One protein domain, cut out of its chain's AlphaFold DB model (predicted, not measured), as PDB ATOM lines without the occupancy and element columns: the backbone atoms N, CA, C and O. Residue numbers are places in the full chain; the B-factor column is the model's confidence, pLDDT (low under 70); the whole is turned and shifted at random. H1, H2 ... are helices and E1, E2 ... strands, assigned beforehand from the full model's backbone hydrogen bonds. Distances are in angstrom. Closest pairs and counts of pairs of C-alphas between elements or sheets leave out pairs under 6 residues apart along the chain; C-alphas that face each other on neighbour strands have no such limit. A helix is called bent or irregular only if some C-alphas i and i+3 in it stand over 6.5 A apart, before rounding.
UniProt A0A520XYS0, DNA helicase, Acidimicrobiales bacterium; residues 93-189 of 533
ATOM      1  N   ASP A  93    -135.704-102.976-110.204       56.19
ATOM      2  CA  ASP A  93    -135.402-103.543-111.524       56.19
ATOM      3  C   ASP A  93    -136.005-102.737-112.702       56.19
ATOM      4  O   ASP A  93    -137.205-102.430-112.729       56.19
ATOM      5  N   ALA A  94    -135.142-102.411-113.677       71.19
ATOM      6  CA  ALA A  94    -135.377-101.592-114.878       71.19
ATOM      7  C   ALA A  94    -135.780-100.110-114.647       71.19
ATOM      8  O   ALA A  94    -136.911 -99.780-114.285       71.19
ATOM      9  N   LEU A  95    -134.853 -99.192-114.973       81.56
ATOM     10  CA  LEU A  95    -135.022 -97.731-114.853       81.56
ATOM     11  C   LEU A  95    -136.072 -97.151-115.816       81.56
ATOM     12  O   LEU A  95    -136.914 -96.359-115.392       81.56
ATOM     13  N   ALA A  96    -136.021 -97.536-117.094       89.69
ATOM     14  CA  ALA A  96    -136.904 -97.038-118.150       89.69
ATOM     15  C   ALA A  96    -137.933 -98.104-118.531       89.69
ATOM     16  O   ALA A  96    -137.553 -99.229-118.839       89.69
ATOM     17  N   PHE A  97    -139.217 -97.766-118.568       88.31
ATOM     18  CA  PHE A  97    -140.281 -98.716-118.931       88.31
ATOM     19  C   PHE A  97    -141.143 -98.235-120.101       88.31
ATOM     20  O   PHE A  97    -141.959 -99.000-120.617       88.31
ATOM     21  N   GLY A  98    -140.974 -96.986-120.529       89.38
ATOM     22  CA  GLY A  98    -141.780 -96.396-121.582       89.38
ATOM     23  C   GLY A  98    -141.001 -95.420-122.446       89.38
ATOM     24  O   GLY A  98    -139.940 -94.929-122.061       89.38
ATOM     25  N   ARG A  99    -141.557 -95.132-123.616       93.56
ATOM     26  CA  ARG A  99    -141.114 -94.077-124.524       93.56
ATOM     27  C   ARG A  99    -142.349 -93.427-125.136       93.56
ATOM     28  O   ARG A  99    -143.258 -94.132-125.573       93.56
ATOM     29  N   ILE A 100    -142.382 -92.106-125.152       92.69
ATOM     30  CA  ILE A 100    -143.390 -91.304-125.841       92.69
ATOM     31  C   ILE A 100    -142.722 -90.514-126.960       92.69
ATOM     32  O   ILE A 100    -141.542 -90.172-126.877       92.69
ATOM     33  N   THR A 101    -143.459 -90.273-128.029       91.81
ATOM     34  CA  THR A 101    -143.017 -89.456-129.158       91.81
ATOM     35  C   THR A 101    -144.153 -88.517-129.512       91.81
ATOM     36  O   THR A 101    -145.296 -88.964-129.654       91.81
ATOM     37  N   ASP A 102    -143.841 -87.233-129.613       88.06
ATOM     38  CA  ASP A 102    -144.725 -86.205-130.157       88.06
ATOM     39  C   ASP A 102    -144.195 -85.755-131.533       88.06
ATOM     40  O   ASP A 102    -143.546 -86.543-132.227       88.06
ATOM     41  N   GLU A 103    -144.553 -84.558-131.999       79.31
ATOM     42  CA  GLU A 103    -144.090 -84.034-133.293       79.31
ATOM     43  C   GLU A 103    -142.639 -83.520-133.256       79.31
ATOM     44  O   GLU A 103    -141.999 -83.433-134.307       79.31
ATOM     45  N   GLU A 104    -142.113 -83.189-132.074       78.62
ATOM     46  CA  GLU A 104    -140.847 -82.471-131.907       78.62
ATOM     47  C   GLU A 104    -139.739 -83.382-131.373       78.62
ATOM     48  O   GLU A 104    -138.598 -83.317-131.845       78.62
ATOM     49  N   GLU A 105    -140.059 -84.267-130.427       87.50
ATOM     50  CA  GLU A 105    -139.061 -85.039-129.698       87.50
ATOM     51  C   GLU A 105    -139.525 -86.431-129.240       87.50
ATOM     52  O   GLU A 105    -140.681 -86.848-129.332       87.50
ATOM     53  N   THR A 106    -138.549 -87.222-128.789       91.50
ATOM     54  CA  THR A 106    -138.763 -88.559-128.233       91.50
ATOM     55  C   THR A 106    -138.259 -88.594-126.805       91.50
ATOM     56  O   THR A 106    -137.060 -88.469-126.565       91.50
ATOM     57  N   ASN A 107    -139.171 -88.859-125.877       94.12
ATOM     58  CA  ASN A 107    -138.898 -88.849-124.451       94.12
ATOM     59  C   ASN A 107    -139.054 -90.248-123.854       94.12
ATOM     60  O   ASN A 107    -140.043 -90.946-124.091       94.12
ATOM     61  N   TYR A 108    -138.080 -90.668-123.052       95.00
ATOM     62  CA  TYR A 108    -138.160 -91.920-122.302       95.00
ATOM     63  C   TYR A 108    -138.800 -91.673-120.942       95.00
ATOM     64  O   TYR A 108    -138.477 -90.697-120.273       95.00
ATOM     65  N   ILE A 109    -139.671 -92.584-120.513       93.00
ATOM     66  CA  ILE A 109    -140.362 -92.532-119.223       93.00
ATOM     67  C   ILE A 109    -139.838 -93.646-118.323       93.00
ATOM     68  O   ILE A 109    -139.693 -94.807-118.737       93.00
ATOM     69  N   GLY A 110    -139.554 -93.297-117.076       90.00
ATOM     70  CA  GLY A 110    -138.977 -94.217-116.115       90.00
ATOM     71  C   GLY A 110    -139.318 -93.904-114.672       90.00
ATOM     72  O   GLY A 110    -140.034 -92.960-114.348       90.00
ATOM     73  N   ARG A 111    -138.795 -94.739-113.775       85.56
ATOM     74  CA  ARG A 111    -139.045 -94.615-112.332       85.56
ATOM     75  C   ARG A 111    -138.438 -93.345-111.740       85.56
ATOM     76  O   ARG A 111    -138.887 -92.901-110.693       85.56
ATOM     77  N   ARG A 112    -137.404 -92.806-112.390       84.69
ATOM     78  CA  ARG A 112    -136.688 -91.614-111.952       84.69
ATOM     79  C   ARG A 112    -136.103 -90.845-113.128       84.69
ATOM     80  O   ARG A 112    -135.799 -91.439-114.158       84.69
ATOM     81  N   SER A 113    -135.896 -89.545-112.936       88.88
ATOM     82  CA  SER A 113    -135.192 -88.713-113.910       88.88
ATOM     83  C   SER A 113    -133.705 -89.072-114.024       88.88
ATOM     84  O   SER A 113    -133.036 -89.284-113.009       88.88
ATOM     85  N   VAL A 114    -133.177 -89.095-115.250       90.38
ATOM     86  CA  VAL A 114    -131.738 -89.228-115.547       90.38
ATOM     87  C   VAL A 114    -131.349 -88.116-116.508       90.38
ATOM     88  O   VAL A 114    -131.875 -88.042-117.615       90.38
ATOM     89  N   ILE A 115    -130.418 -87.265-116.080       90.00
ATOM     90  CA  ILE A 115    -129.997 -86.060-116.800       90.00
ATOM     91  C   ILE A 115    -128.490 -86.145-117.065       90.00
ATOM     92  O   ILE A 115    -127.736 -86.660-116.231       90.00
ATOM     93  N   ARG A 116    -128.045 -85.674-118.231       89.94
ATOM     94  CA  ARG A 116    -126.630 -85.601-118.613       89.94
ATOM     95  C   ARG A 116    -126.330 -84.270-119.298       89.94
ATOM     96  O   ARG A 116    -126.563 -84.139-120.494       89.94
ATOM     97  N   GLY A 117    -125.725 -83.334-118.569       88.75
ATOM     98  CA  GLY A 117    -125.611 -81.957-119.062       88.75
ATOM     99  C   GLY A 117    -127.015 -81.389-119.253       88.75
ATOM    100  O   GLY A 117    -127.844 -81.563-118.365       88.75
ATOM    101  N   ASP A 118    -127.292 -80.834-120.429       85.56
ATOM    102  CA  ASP A 118    -128.616 -80.294-120.772       85.56
ATOM    103  C   ASP A 118    -129.585 -81.365-121.317       85.56
ATOM    104  O   ASP A 118    -130.773 -81.104-121.495       85.56
ATOM    105  N   ASP A 119    -129.107 -82.594-121.557       87.00
ATOM    106  CA  ASP A 119    -129.930 -83.681-122.095       87.00
ATOM    107  C   ASP A 119    -130.714 -84.393-120.976       87.00
ATOM    108  O   ASP A 119    -130.128 -85.060-120.107       87.00
ATOM    109  N   VAL A 120    -132.048 -84.371-121.047       90.94
ATOM    110  CA  VAL A 120    -132.918 -85.240-120.235       90.94
ATOM    111  C   VAL A 120    -133.025 -86.606-120.914       90.94
ATOM    112  O   VAL A 120    -133.714 -86.780-121.911       90.94
ATOM    113  N   LEU A 121    -132.321 -87.607-120.382       93.06
ATOM    114  CA  LEU A 121    -132.295 -88.957-120.960       93.06
ATOM    115  C   LEU A 121    -133.476 -89.826-120.511       93.06
ATOM    116  O   LEU A 121    -133.802 -90.806-121.179       93.06
ATOM    117  N   LEU A 122    -134.061 -89.521-119.354       94.19
ATOM    118  CA  LEU A 122    -135.196 -90.237-118.782       94.19
ATOM    119  C   LEU A 122    -136.031 -89.257-117.958       94.19
ATOM    120  O   LEU A 122    -135.483 -88.575-117.095       94.19
ATOM    121  N   ILE A 123    -137.335 -89.218-118.208       92.88
ATOM    122  CA  ILE A 123    -138.320 -88.435-117.462       92.88
ATOM    123  C   ILE A 123    -138.908 -89.308-116.352       92.88
ATOM    124  O   ILE A 123    -139.284 -90.463-116.573       92.88
ATOM    125  N   ASP A 124    -139.002 -88.747-115.149       91.19
ATOM    126  CA  ASP A 124    -139.688 -89.383-114.026       91.19
ATOM    127  C   ASP A 124    -141.188 -89.518-114.301       91.19
ATOM    128  O   ASP A 124    -141.847 -88.557-114.694       91.19
ATOM    129  N   TRP A 125    -141.753 -90.692-114.036       90.62
ATOM    130  CA  TRP A 125    -143.179 -90.961-114.201       90.62
ATOM    131  C   TRP A 125    -144.086 -89.991-113.432       90.62
ATOM    132  O   TRP A 125    -145.230 -89.771-113.835       90.62
ATOM    133  N   ARG A 126    -143.593 -89.394-112.342       88.88
ATOM    134  CA  ARG A 126    -144.334 -88.423-111.524       88.88
ATOM    135  C   ARG A 126    -144.413 -87.051-112.195       88.88
ATOM    136  O   ARG A 126    -145.380 -86.328-111.959       88.88
ATOM    137  N   ALA A 127    -143.478 -86.715-113.086       89.94
ATOM    138  CA  ALA A 127    -143.445 -85.430-113.777       89.94
ATOM    139  C   ALA A 127    -144.713 -85.188-114.616       89.94
ATOM    140  O   ALA A 127    -145.300 -86.121-115.168       89.94
ATOM    141  N   ALA A 128    -145.120 -83.923-114.751       87.75
ATOM    142  CA  ALA A 128    -146.255 -83.539-115.599       87.75
ATOM    143  C   ALA A 128    -146.031 -83.930-117.073       87.75
ATOM    144  O   ALA A 128    -146.960 -84.358-117.754       87.75
ATOM    145  N   ALA A 129    -144.778 -83.887-117.536       90.00
ATOM    146  CA  ALA A 129    -144.389 -84.336-118.873       90.00
ATOM    147  C   ALA A 129    -144.655 -85.838-119.121       90.00
ATOM    148  O   ALA A 129    -144.796 -86.256-120.266       90.00
ATOM    149  N   ALA A 130    -144.781 -86.659-118.071       90.38
ATOM    150  CA  ALA A 130    -145.123 -88.075-118.198       90.38
ATOM    151  C   ALA A 130    -146.641 -88.335-118.259       90.38
ATOM    152  O   ALA A 130    -147.056 -89.458-118.548       90.38
ATOM    153  N   THR A 131    -147.498 -87.334-118.017       88.88
ATOM    154  CA  THR A 131    -148.964 -87.493-118.043       88.88
ATOM    155  C   THR A 131    -149.498 -88.096-119.353       88.88
ATOM    156  O   THR A 131    -150.334 -89.006-119.274       88.88
ATOM    157  N   PRO A 132    -149.029 -87.686-120.552       89.69
ATOM    158  CA  PRO A 132    -149.493 -88.275-121.807       89.69
ATOM    159  C   PRO A 132    -149.240 -89.783-121.900       89.69
ATOM    160  O   PRO A 132    -150.084 -90.508-122.425       89.69
ATOM    161  N   PHE A 133    -148.148 -90.298-121.320       86.50
ATOM    162  CA  PHE A 133    -147.861 -91.737-121.319       86.50
ATOM    163  C   PHE A 133    -149.002 -92.557-120.699       86.50
ATOM    164  O   PHE A 133    -149.301 -93.641-121.192       86.50
ATOM    165  N   TYR A 134    -149.689 -92.024-119.686       84.50
ATOM    166  CA  TYR A 134    -150.776 -92.714-118.983       84.50
ATOM    167  C   TYR A 134    -152.168 -92.371-119.503       84.50
ATOM    168  O   TYR A 134    -153.031 -93.245-119.592       84.50
ATOM    169  N   ARG A 135    -152.409 -91.096-119.824       85.06
ATOM    170  CA  ARG A 135    -153.755 -90.591-120.128       85.06
ATOM    171  C   ARG A 135    -154.085 -90.541-121.611       85.06
ATOM    172  O   ARG A 135    -155.268 -90.463-121.935       85.06
ATOM    173  N   ALA A 136    -153.088 -90.584-122.496       82.44
ATOM    174  CA  ALA A 136    -153.347 -90.527-123.927       82.44
ATOM    175  C   ALA A 136    -154.190 -91.727-124.376       82.44
ATOM    176  O   ALA A 136    -153.892 -92.887-124.058       82.44
ATOM    177  N   THR A 137    -155.231 -91.424-125.145       78.25
ATOM    178  CA  THR A 137    -156.110 -92.391-125.804       78.25
ATOM    179  C   THR A 137    -156.192 -92.068-127.298       78.25
ATOM    180  O   THR A 137    -155.926 -90.935-127.688       78.25
ATOM    181  N   PRO A 138    -156.616 -93.003-128.167       73.25
ATOM    182  CA  PRO A 138    -156.813 -92.701-129.591       73.25
ATOM    183  C   PRO A 138    -157.795 -91.551-129.872       73.25
ATOM    184  O   PRO A 138    -157.741 -90.946-130.936       73.25
ATOM    185  N   LEU A 139    -158.710 -91.263-128.939       75.88
ATOM    186  CA  LEU A 139    -159.670 -90.157-129.038       75.88
ATOM    187  C   LEU A 139    -159.102 -88.838-128.497       75.88
ATOM    188  O   LEU A 139    -159.502 -87.771-128.953       75.88
ATOM    189  N   GLU A 140    -158.177 -88.915-127.542       83.31
ATOM    190  CA  GLU A 140    -157.500 -87.777-126.925       83.31
ATOM    191  C   GLU A 140    -155.996 -88.100-126.797       83.31
ATOM    192  O   GLU A 140    -155.553 -88.577-125.748       83.31
ATOM    193  N   PRO A 141    -155.202 -87.906-127.872       82.12
ATOM    194  CA  PRO A 141    -153.789 -88.308-127.912       82.12
ATOM    195  C   PRO A 141    -152.858 -87.483-127.022       82.12
ATOM    196  O   PRO A 141    -151.721 -87.882-126.797       82.12
ATOM    197  N   LEU A 142    -153.316 -86.315-126.549       87.12
ATOM    198  CA  LEU A 142    -152.517 -85.370-125.759       87.12
ATOM    199  C   LEU A 142    -151.180 -84.994-126.432       87.12
ATOM    200  O   LEU A 142    -150.161 -84.875-125.764       87.12
ATOM    201  N   GLY A 143    -151.195 -84.836-127.762       85.94
ATOM    202  CA  GLY A 143    -150.018 -84.485-128.568       85.94
ATOM    203  C   GLY A 143    -149.124 -85.665-128.959       85.94
ATOM    204  O   GLY A 143    -148.208 -85.485-129.753       85.94
ATOM    205  N   LEU A 144    -149.394 -86.877-128.462       88.12
ATOM    206  CA  LEU A 144    -148.590 -88.046-128.812       88.12
ATOM    207  C   LEU A 144    -148.891 -88.541-130.224       88.12
ATOM    208  O   LEU A 144    -150.050 -88.714-130.605       88.12
ATOM    209  N   SER A 145    -147.833 -88.867-130.958       88.00
ATOM    210  CA  SER A 145    -147.885 -89.637-132.201       88.00
ATOM    211  C   SER A 145    -147.695 -91.133-131.917       88.00
ATOM    212  O   SER A 145    -148.415 -91.976-132.467       88.00
ATOM    213  N   HIS A 146    -146.786 -91.468-130.993       86.94
ATOM    214  CA  HIS A 146    -146.381 -92.839-130.666       86.94
ATOM    215  C   HIS A 146    -146.151 -93.034-129.161       86.94
ATOM    216  O   HIS A 146    -145.562 -92.186-128.488       86.94
ATOM    217  N   ARG A 147    -146.583 -94.182-128.626       88.12
ATOM    218  CA  ARG A 147    -146.260 -94.664-127.274       88.12
ATOM    219  C   ARG A 147    -145.710 -96.077-127.358       88.12
ATOM    220  O   ARG A 147    -146.327 -96.954-127.955       88.12
ATOM    221  N   ARG A 148    -144.583 -96.320-126.700       89.00
ATOM    222  CA  ARG A 148    -143.934 -97.629-126.599       89.00
ATOM    223  C   ARG A 148    -143.799 -98.044-125.143       89.00
ATOM    224  O   ARG A 148    -143.326 -97.270-124.315       89.00
ATOM    225  N   HIS A 149    -144.151 -99.289-124.851       83.75
ATOM    226  CA  HIS A 149    -143.893 -99.950-123.573       83.75
ATOM    227  C   HIS A 149    -142.721-100.919-123.730       83.75
ATOM    228  O   HIS A 149    -142.677-101.693-124.687       83.75
ATOM    229  N   LEU A 150    -141.779-100.878-122.793       86.12
ATOM    230  CA  LEU A 150    -140.568-101.694-122.781       86.12
ATOM    231  C   LEU A 150    -140.750-102.889-121.837       86.12
ATOM    232  O   LEU A 150    -141.122-102.716-120.677       86.12
ATOM    233  N   HIS A 151    -140.462-104.099-122.317       80.62
ATOM    234  CA  HIS A 151    -140.656-105.348-121.572       80.62
ATOM    235  C   HIS A 151    -139.321-105.982-121.203       80.62
ATOM    236  O   HIS A 151    -138.476-106.228-122.066       80.62
ATOM    237  N   TYR A 152    -139.158-106.306-119.924       81.75
ATOM    238  CA  TYR A 152    -137.916-106.841-119.373       81.75
ATOM    239  C   TYR A 152    -138.055-108.309-118.972       81.75
ATOM    240  O   TYR A 152    -139.124-108.790-118.592       81.75
ATOM    241  N   THR A 153    -136.954-109.049-119.052       76.44
ATOM    242  CA  THR A 153    -136.833-110.415-118.536       76.44
ATOM    243  C   THR A 153    -135.444-110.570-117.933       76.44
ATOM    244  O   THR A 153    -134.463-110.420-118.653       76.44
ATOM    245  N   ASN A 154    -135.359-110.871-116.630       75.25
ATOM    246  CA  ASN A 154    -134.095-110.915-115.875       75.25
ATOM    247  C   ASN A 154    -133.255-109.633-116.065       75.25
ATOM    248  O   ASN A 154    -132.095-109.713-116.459       75.25
ATOM    249  N   ASP A 155    -133.876-108.465-115.882       75.25
ATOM    250  CA  ASP A 155    -133.265-107.129-116.035       75.25
ATOM    251  C   ASP A 155    -132.749-106.763-117.431       75.25
ATOM    252  O   ASP A 155    -132.234-105.665-117.651       75.25
ATOM    253  N   GLU A 156    -132.956-107.626-118.422       82.06
ATOM    254  CA  GLU A 156    -132.637-107.333-119.810       82.06
ATOM    255  C   GLU A 156    -133.896-106.989-120.603       82.06
ATOM    256  O   GLU A 156    -134.900-107.704-120.556       82.06
ATOM    257  N   LEU A 157    -133.829-105.905-121.385       85.81
ATOM    258  CA  LEU A 157    -134.885-105.537-122.327       85.81
ATOM    259  C   LEU A 157    -135.053-106.665-123.352       85.81
ATOM    260  O   LEU A 157    -134.165-106.904-124.179       85.81
ATOM    261  N   SER A 158    -136.175-107.375-123.292       84.31
ATOM    262  CA  SER A 158    -136.443-108.562-124.104       84.31
ATOM    263  C   SER A 158    -137.429-108.286-125.236       84.31
ATOM    264  O   SER A 158    -137.330-108.929-126.282       84.31
ATOM    265  N   ASN A 159    -138.349-107.334-125.060       81.75
ATOM    266  CA  ASN A 159    -139.386-107.009-126.040       81.75
ATOM    267  C   ASN A 159    -139.906-105.564-125.864       81.75
ATOM    268  O   ASN A 159    -139.589-104.906-124.877       81.75
ATOM    269  N   TYR A 160    -140.731-105.076-126.794       83.00
ATOM    270  CA  TYR A 160    -141.489-103.825-126.664       83.00
ATOM    271  C   TYR A 160    -142.880-103.938-127.315       83.00
ATOM    272  O   TYR A 160    -143.128-104.824-128.138       83.00
ATOM    273  N   SER A 161    -143.810-103.057-126.945       76.88
ATOM    274  CA  SER A 161    -145.134-102.948-127.575       76.88
ATOM    275  C   SER A 161    -145.500-101.501-127.866       76.88
ATOM    276  O   SER A 161    -145.352-100.650-126.995       76.88
ATOM    277  N   ASP A 162    -146.021-101.261-129.068       81.38
ATOM    278  CA  ASP A 162    -146.317 -99.925-129.575       81.38
ATOM    279  C   ASP A 162    -147.811 -99.650-129.688       81.38
ATOM    280  O   ASP A 162    -148.602-100.516-130.079       81.38
ATOM    281  N   GLU A 163    -148.155 -98.396-129.433       77.00
ATOM    282  CA  GLU A 163    -149.445 -97.779-129.668       77.00
ATOM    283  C   GLU A 163    -149.243 -96.513-130.501       77.00
ATOM    284  O   GLU A 163    -148.427 -95.653-130.177       77.00
ATOM    285  N   ILE A 164    -149.974 -96.428-131.610       80.00
ATOM    286  CA  ILE A 164    -149.895 -95.327-132.569       80.00
ATOM    287  C   ILE A 164    -151.189 -94.535-132.447       80.00
ATOM    288  O   ILE A 164    -152.275 -95.113-132.542       80.00
ATOM    289  N   PHE A 165    -151.068 -93.229-132.241       76.44
ATOM    290  CA  PHE A 165    -152.212 -92.333-132.074       76.44
ATOM    291  C   PHE A 165    -152.500 -91.515-133.329       76.44
ATOM    292  O   PHE A 165    -153.631 -91.063-133.502       76.44
ATOM    293  N   ASN A 166    -151.523 -91.374-134.231       70.25
ATOM    294  CA  ASN A 166    -151.746 -90.752-135.528       70.25
ATOM    295  C   ASN A 166    -152.354 -91.766-136.522       70.25
ATOM    296  O   ASN A 166    -151.692 -92.746-136.873       70.25
ATOM    297  N   PRO A 167    -153.594 -91.560-137.008       63.78
ATOM    298  CA  PRO A 167    -154.242 -92.476-137.948       63.78
ATOM    299  C   PRO A 167    -153.515 -92.607-139.296       63.78
ATOM    300  O   PRO A 167    -153.705 -93.619-139.972       63.78
ATOM    301  N   GLU A 168    -152.689 -91.630-139.687       64.56
ATOM    302  CA  GLU A 168    -151.901 -91.673-140.931       64.56
ATOM    303  C   GLU A 168    -150.670 -92.590-140.832       64.56
ATOM    304  O   GLU A 168    -150.248 -93.162-141.837       64.56
ATOM    305  N   ASP A 169    -150.165 -92.813-139.614       62.09
ATOM    306  CA  ASP A 169    -148.974 -93.625-139.338       62.09
ATOM    307  C   ASP A 169    -149.305 -95.088-139.013       62.09
ATOM    308  O   ASP A 169    -148.404 -95.890-138.770       62.09
ATOM    309  N   VAL A 170    -150.590 -95.470-139.009       58.03
ATOM    310  CA  VAL A 170    -151.027 -96.842-138.713       58.03
ATOM    311  C   VAL A 170    -150.652 -97.767-139.882       58.03
ATOM    312  O   VAL A 170    -151.266 -97.689-140.954       58.03
ATOM    313  N   PRO A 171    -149.713 -98.718-139.704       56.12
ATOM    314  CA  PRO A 171    -149.403 -99.696-140.736       56.12
ATOM    315  C   PRO A 171    -150.654-100.513-141.066       56.12
ATOM    316  O   PRO A 171    -151.354-100.988-140.166       56.12
ATOM    317  N   HIS A 172    -150.932-100.725-142.356       38.81
ATOM    318  CA  HIS A 172    -152.048-101.564-142.797       38.81
ATOM    319  C   HIS A 172    -151.945-102.971-142.175       38.81
ATOM    320  O   HIS A 172    -151.140-103.796-142.606       38.81
ATOM    321  N   GLY A 173    -152.763-103.240-141.149       42.97
ATOM    322  CA  GLY A 173    -152.863-104.540-140.479       42.97
ATOM    323  C   GLY A 173    -152.404-104.612-139.016       42.97
ATOM    324  O   GLY A 173    -152.543-105.685-138.431       42.97
ATOM    325  N   SER A 174    -151.910-103.537-138.384       44.53
ATOM    326  CA  SER A 174    -151.581-103.564-136.944       44.53
ATOM    327  C   SER A 174    -152.648-102.869-136.098       44.53
ATOM    328  O   SER A 174    -152.473-101.751-135.619       44.53
ATOM    329  N   HIS A 175    -153.776-103.541-135.893       37.12
ATOM    330  CA  HIS A 175    -154.726-103.122-134.869       37.12
ATOM    331  C   HIS A 175    -154.349-103.767-133.530       37.12
ATOM    332  O   HIS A 175    -154.348-104.989-133.414       37.12
ATOM    333  N   LEU A 176    -154.067-102.909-132.543       48.34
ATOM    334  CA  LEU A 176    -154.118-103.167-131.098       48.34
ATOM    335  C   LEU A 176    -153.030-104.109-130.536       48.34
ATOM    336  O   LEU A 176    -153.206-105.320-130.449       48.34
ATOM    337  N   ARG A 177    -151.922-103.528-130.050       49.22
ATOM    338  CA  ARG A 177    -150.949-104.190-129.152       49.22
ATOM    339  C   ARG A 177    -150.887-103.526-127.759       49.22
ATOM    340  O   ARG A 177    -149.814-103.438-127.182       49.22
ATOM    341  N   GLY A 178    -152.021-103.092-127.204       47.50
ATOM    342  CA  GLY A 178    -152.091-102.542-125.834       47.50
ATOM    343  C   GLY A 178    -152.213-103.604-124.723       47.50
ATOM    344  O   GLY A 178    -151.748-103.408-123.605       47.50
ATOM    345  N   GLU A 179    -152.765-104.790-125.018       51.44
ATOM    346  CA  GLU A 179    -153.032-105.833-124.000       51.44
ATOM    347  C   GLU A 179    -151.802-106.665-123.581       51.44
ATOM    348  O   GLU A 179    -151.859-107.419-122.607       51.44
ATOM    349  N   ALA A 180    -150.670-106.542-124.280       49.69
ATOM    350  CA  ALA A 180    -149.489-107.367-124.015       49.69
ATOM    351  C   ALA A 180    -148.792-107.007-122.689       49.69
ATOM    352  O   ALA A 180    -148.365-107.904-121.967       49.69
ATOM    353  N   ALA A 181    -148.738-105.719-122.324       50.53
ATOM    354  CA  ALA A 181    -148.086-105.257-121.095       50.53
ATOM    355  C   ALA A 181    -148.767-105.795-119.822       50.53
ATOM    356  O   ALA A 181    -148.101-106.222-118.875       50.53
ATOM    357  N   LEU A 182    -150.104-105.849-119.825       51.34
ATOM    358  CA  LEU A 182    -150.890-106.408-118.726       51.34
ATOM    359  C   LEU A 182    -150.669-107.926-118.597       51.34
ATOM    360  O   LEU A 182    -150.466-108.434-117.495       51.34
ATOM    361  N   LEU A 183    -150.644-108.649-119.724       48.06
ATOM    362  CA  LEU A 183    -150.445-110.103-119.755       48.06
ATOM    363  C   LEU A 183    -149.024-110.528-119.354       48.06
ATOM    364  O   LEU A 183    -148.864-111.551-118.689       48.06
ATOM    365  N   THR A 184    -147.996-109.749-119.703       49.28
ATOM    366  CA  THR A 184    -146.607-110.010-119.284       49.28
ATOM    367  C   THR A 184    -146.414-109.768-117.786       49.28
ATOM    368  O   THR A 184    -145.736-110.552-117.124       49.28
ATOM    369  N   THR A 185    -147.076-108.755-117.224       50.69
ATOM    370  CA  THR A 185    -147.012-108.451-115.783       50.69
ATOM    371  C   THR A 185    -147.715-109.522-114.938       50.69
ATOM    372  O   THR A 185    -147.229-109.889-113.870       50.69
ATOM    373  N   LEU A 186    -148.807-110.108-115.446       48.56
ATOM    374  CA  LEU A 186    -149.527-111.215-114.797       48.56
ATOM    375  C   LEU A 186    -148.729-112.535-114.733       48.56
ATOM    376  O   LEU A 186    -149.086-113.415-113.951       48.56
ATOM    377  N   ALA A 187    -147.670-112.692-115.535       41.84
ATOM    378  CA  ALA A 187    -146.843-113.903-115.581       41.84
ATOM    379  C   ALA A 187    -145.661-113.898-114.583       41.84
ATOM    380  O   ALA A 187    -144.931-114.889-114.488       41.84
ATOM    381  N   GLY A 188    -145.455-112.799-113.849       48.16
ATOM    382  CA  GLY A 188    -144.400-112.673-112.842       48.16
ATOM    383  C   GLY A 188    -144.687-113.494-111.580       48.16
ATOM    384  O   GLY A 188    -145.807-113.513-111.076       48.16
ATOM    385  N   HIS A 189    -143.666-114.170-111.045       40.44
ATOM    386  CA  HIS A 189    -143.771-114.885-109.771       40.44
ATOM    387  C   HIS A 189    -143.950-113.891-108.612       40.44
ATOM    388  O   HIS A 189    -143.198-112.921-108.511       40.44
TER     389      HIS A 189
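Overview. This is residues 93 to 189 of the 533 residues of the protein "DNA helicase" of Acidimicrobiales bacterium (UniProt A0A520XYS0). One strongly twisted six-stranded sheet makes a wall, with two short helices, H1 and H2, over one face and no named helix over the other. H1 crosses the strands over E1, H2 covers part of E5 and E6, and the small hairpin of E3 and E4 makes the far edge of the sheet. The printed part has 97 residues with six named strands and two named helices, in the order E1 E2 E3 E4 H1 E5 E6 H2. The sheet runs E3 E4 E2 E1 E5 E6 and is mixed, with E4 and E2 parallel; the class is mixed, helices and strands. The whole is compact, with a radius of gyration of the C-alphas of 13.9 A, and flat, with spans of 37 by 37 by 19 A.

Arrangement. E1, residues 96 to 101, and E2, residues 106 to 110, form an antiparallel hairpin, with N 100 and O 107 2.8 A apart. E3, residues 114 to 116, and E4, residues 119 to 124, form another, with N 114 and O 122 at 3.0 A. The pairing of E4 is staggered: residues 119 to 122 pair with E3, and 123 to 124 with E2, parallel at 45 degrees, with N 123 and O 108 at 2.8 A. H1, residues 128 to 135, is on the sheet at a height of 8.6 A. It lies over E1 and runs across the strands, at 88 degrees to E1 on the local plane; E2, with 2 of its C-alphas falling on it, is only just not under it. Its closest C-alphas to E1 are those of Phe 133 and Ile 100, 6.4 A apart. E5, residues 146 to 153, is antiparallel to E1, with N 148 and O 99 at 2.8 A. E4, H1 and E5 make a split strand-helix-strand unit, two strands of one sheet that are not neighbours and have a helix between them along the chain, here with E2 and E1 between them in the sheet, and its crossover is right-handed. E5 and E6, residues 156 to 164, form a hairpin, with N 149 and O 161 at 2.8 A. H2, residues 180 to 185, is on the same face as H1 at a height of 9.0 A, only just over E5 and E6 with 3 C-alphas falling on each. The C-alphas of Ala 181 and His 149 are the closest of H2 and E5, 7.2 A apart. H1 and H2 are apart. In H2 every O i to N i+4 pair is within hydrogen-bond range; in H1, 1 of 4 is, beside 3 of 5 O i to N i+3 pairs.

Along the chain. E1 begins at C-alpha 96 (-136.904, -97.038, -118.150) and is 14.7 A long. E2 measures 13.4 A, E3 7.0 A and E4 13.9 A. H1, 11.2 A, is irregular: C-alphas 129 and 132 are 7.1 A apart. E5 is 23.4 A and E6 24.6 A long, E6 ending at C-alpha 164 (-149.895, -95.327, -132.569). H2, 8.7 A, ends at C-alpha 185 (-147.012, -108.451, -115.783).

Size, cuts and confidence. The two C-alphas farthest apart are those of Gly 117 and Gly 173, at 41.4 A. The printed part has no cut. The link from E6 to H2, residues 165 to 179, is long. Mean pLDDT of the printed part is 76.8; residue 93 and residues 167 to 189 are under 70.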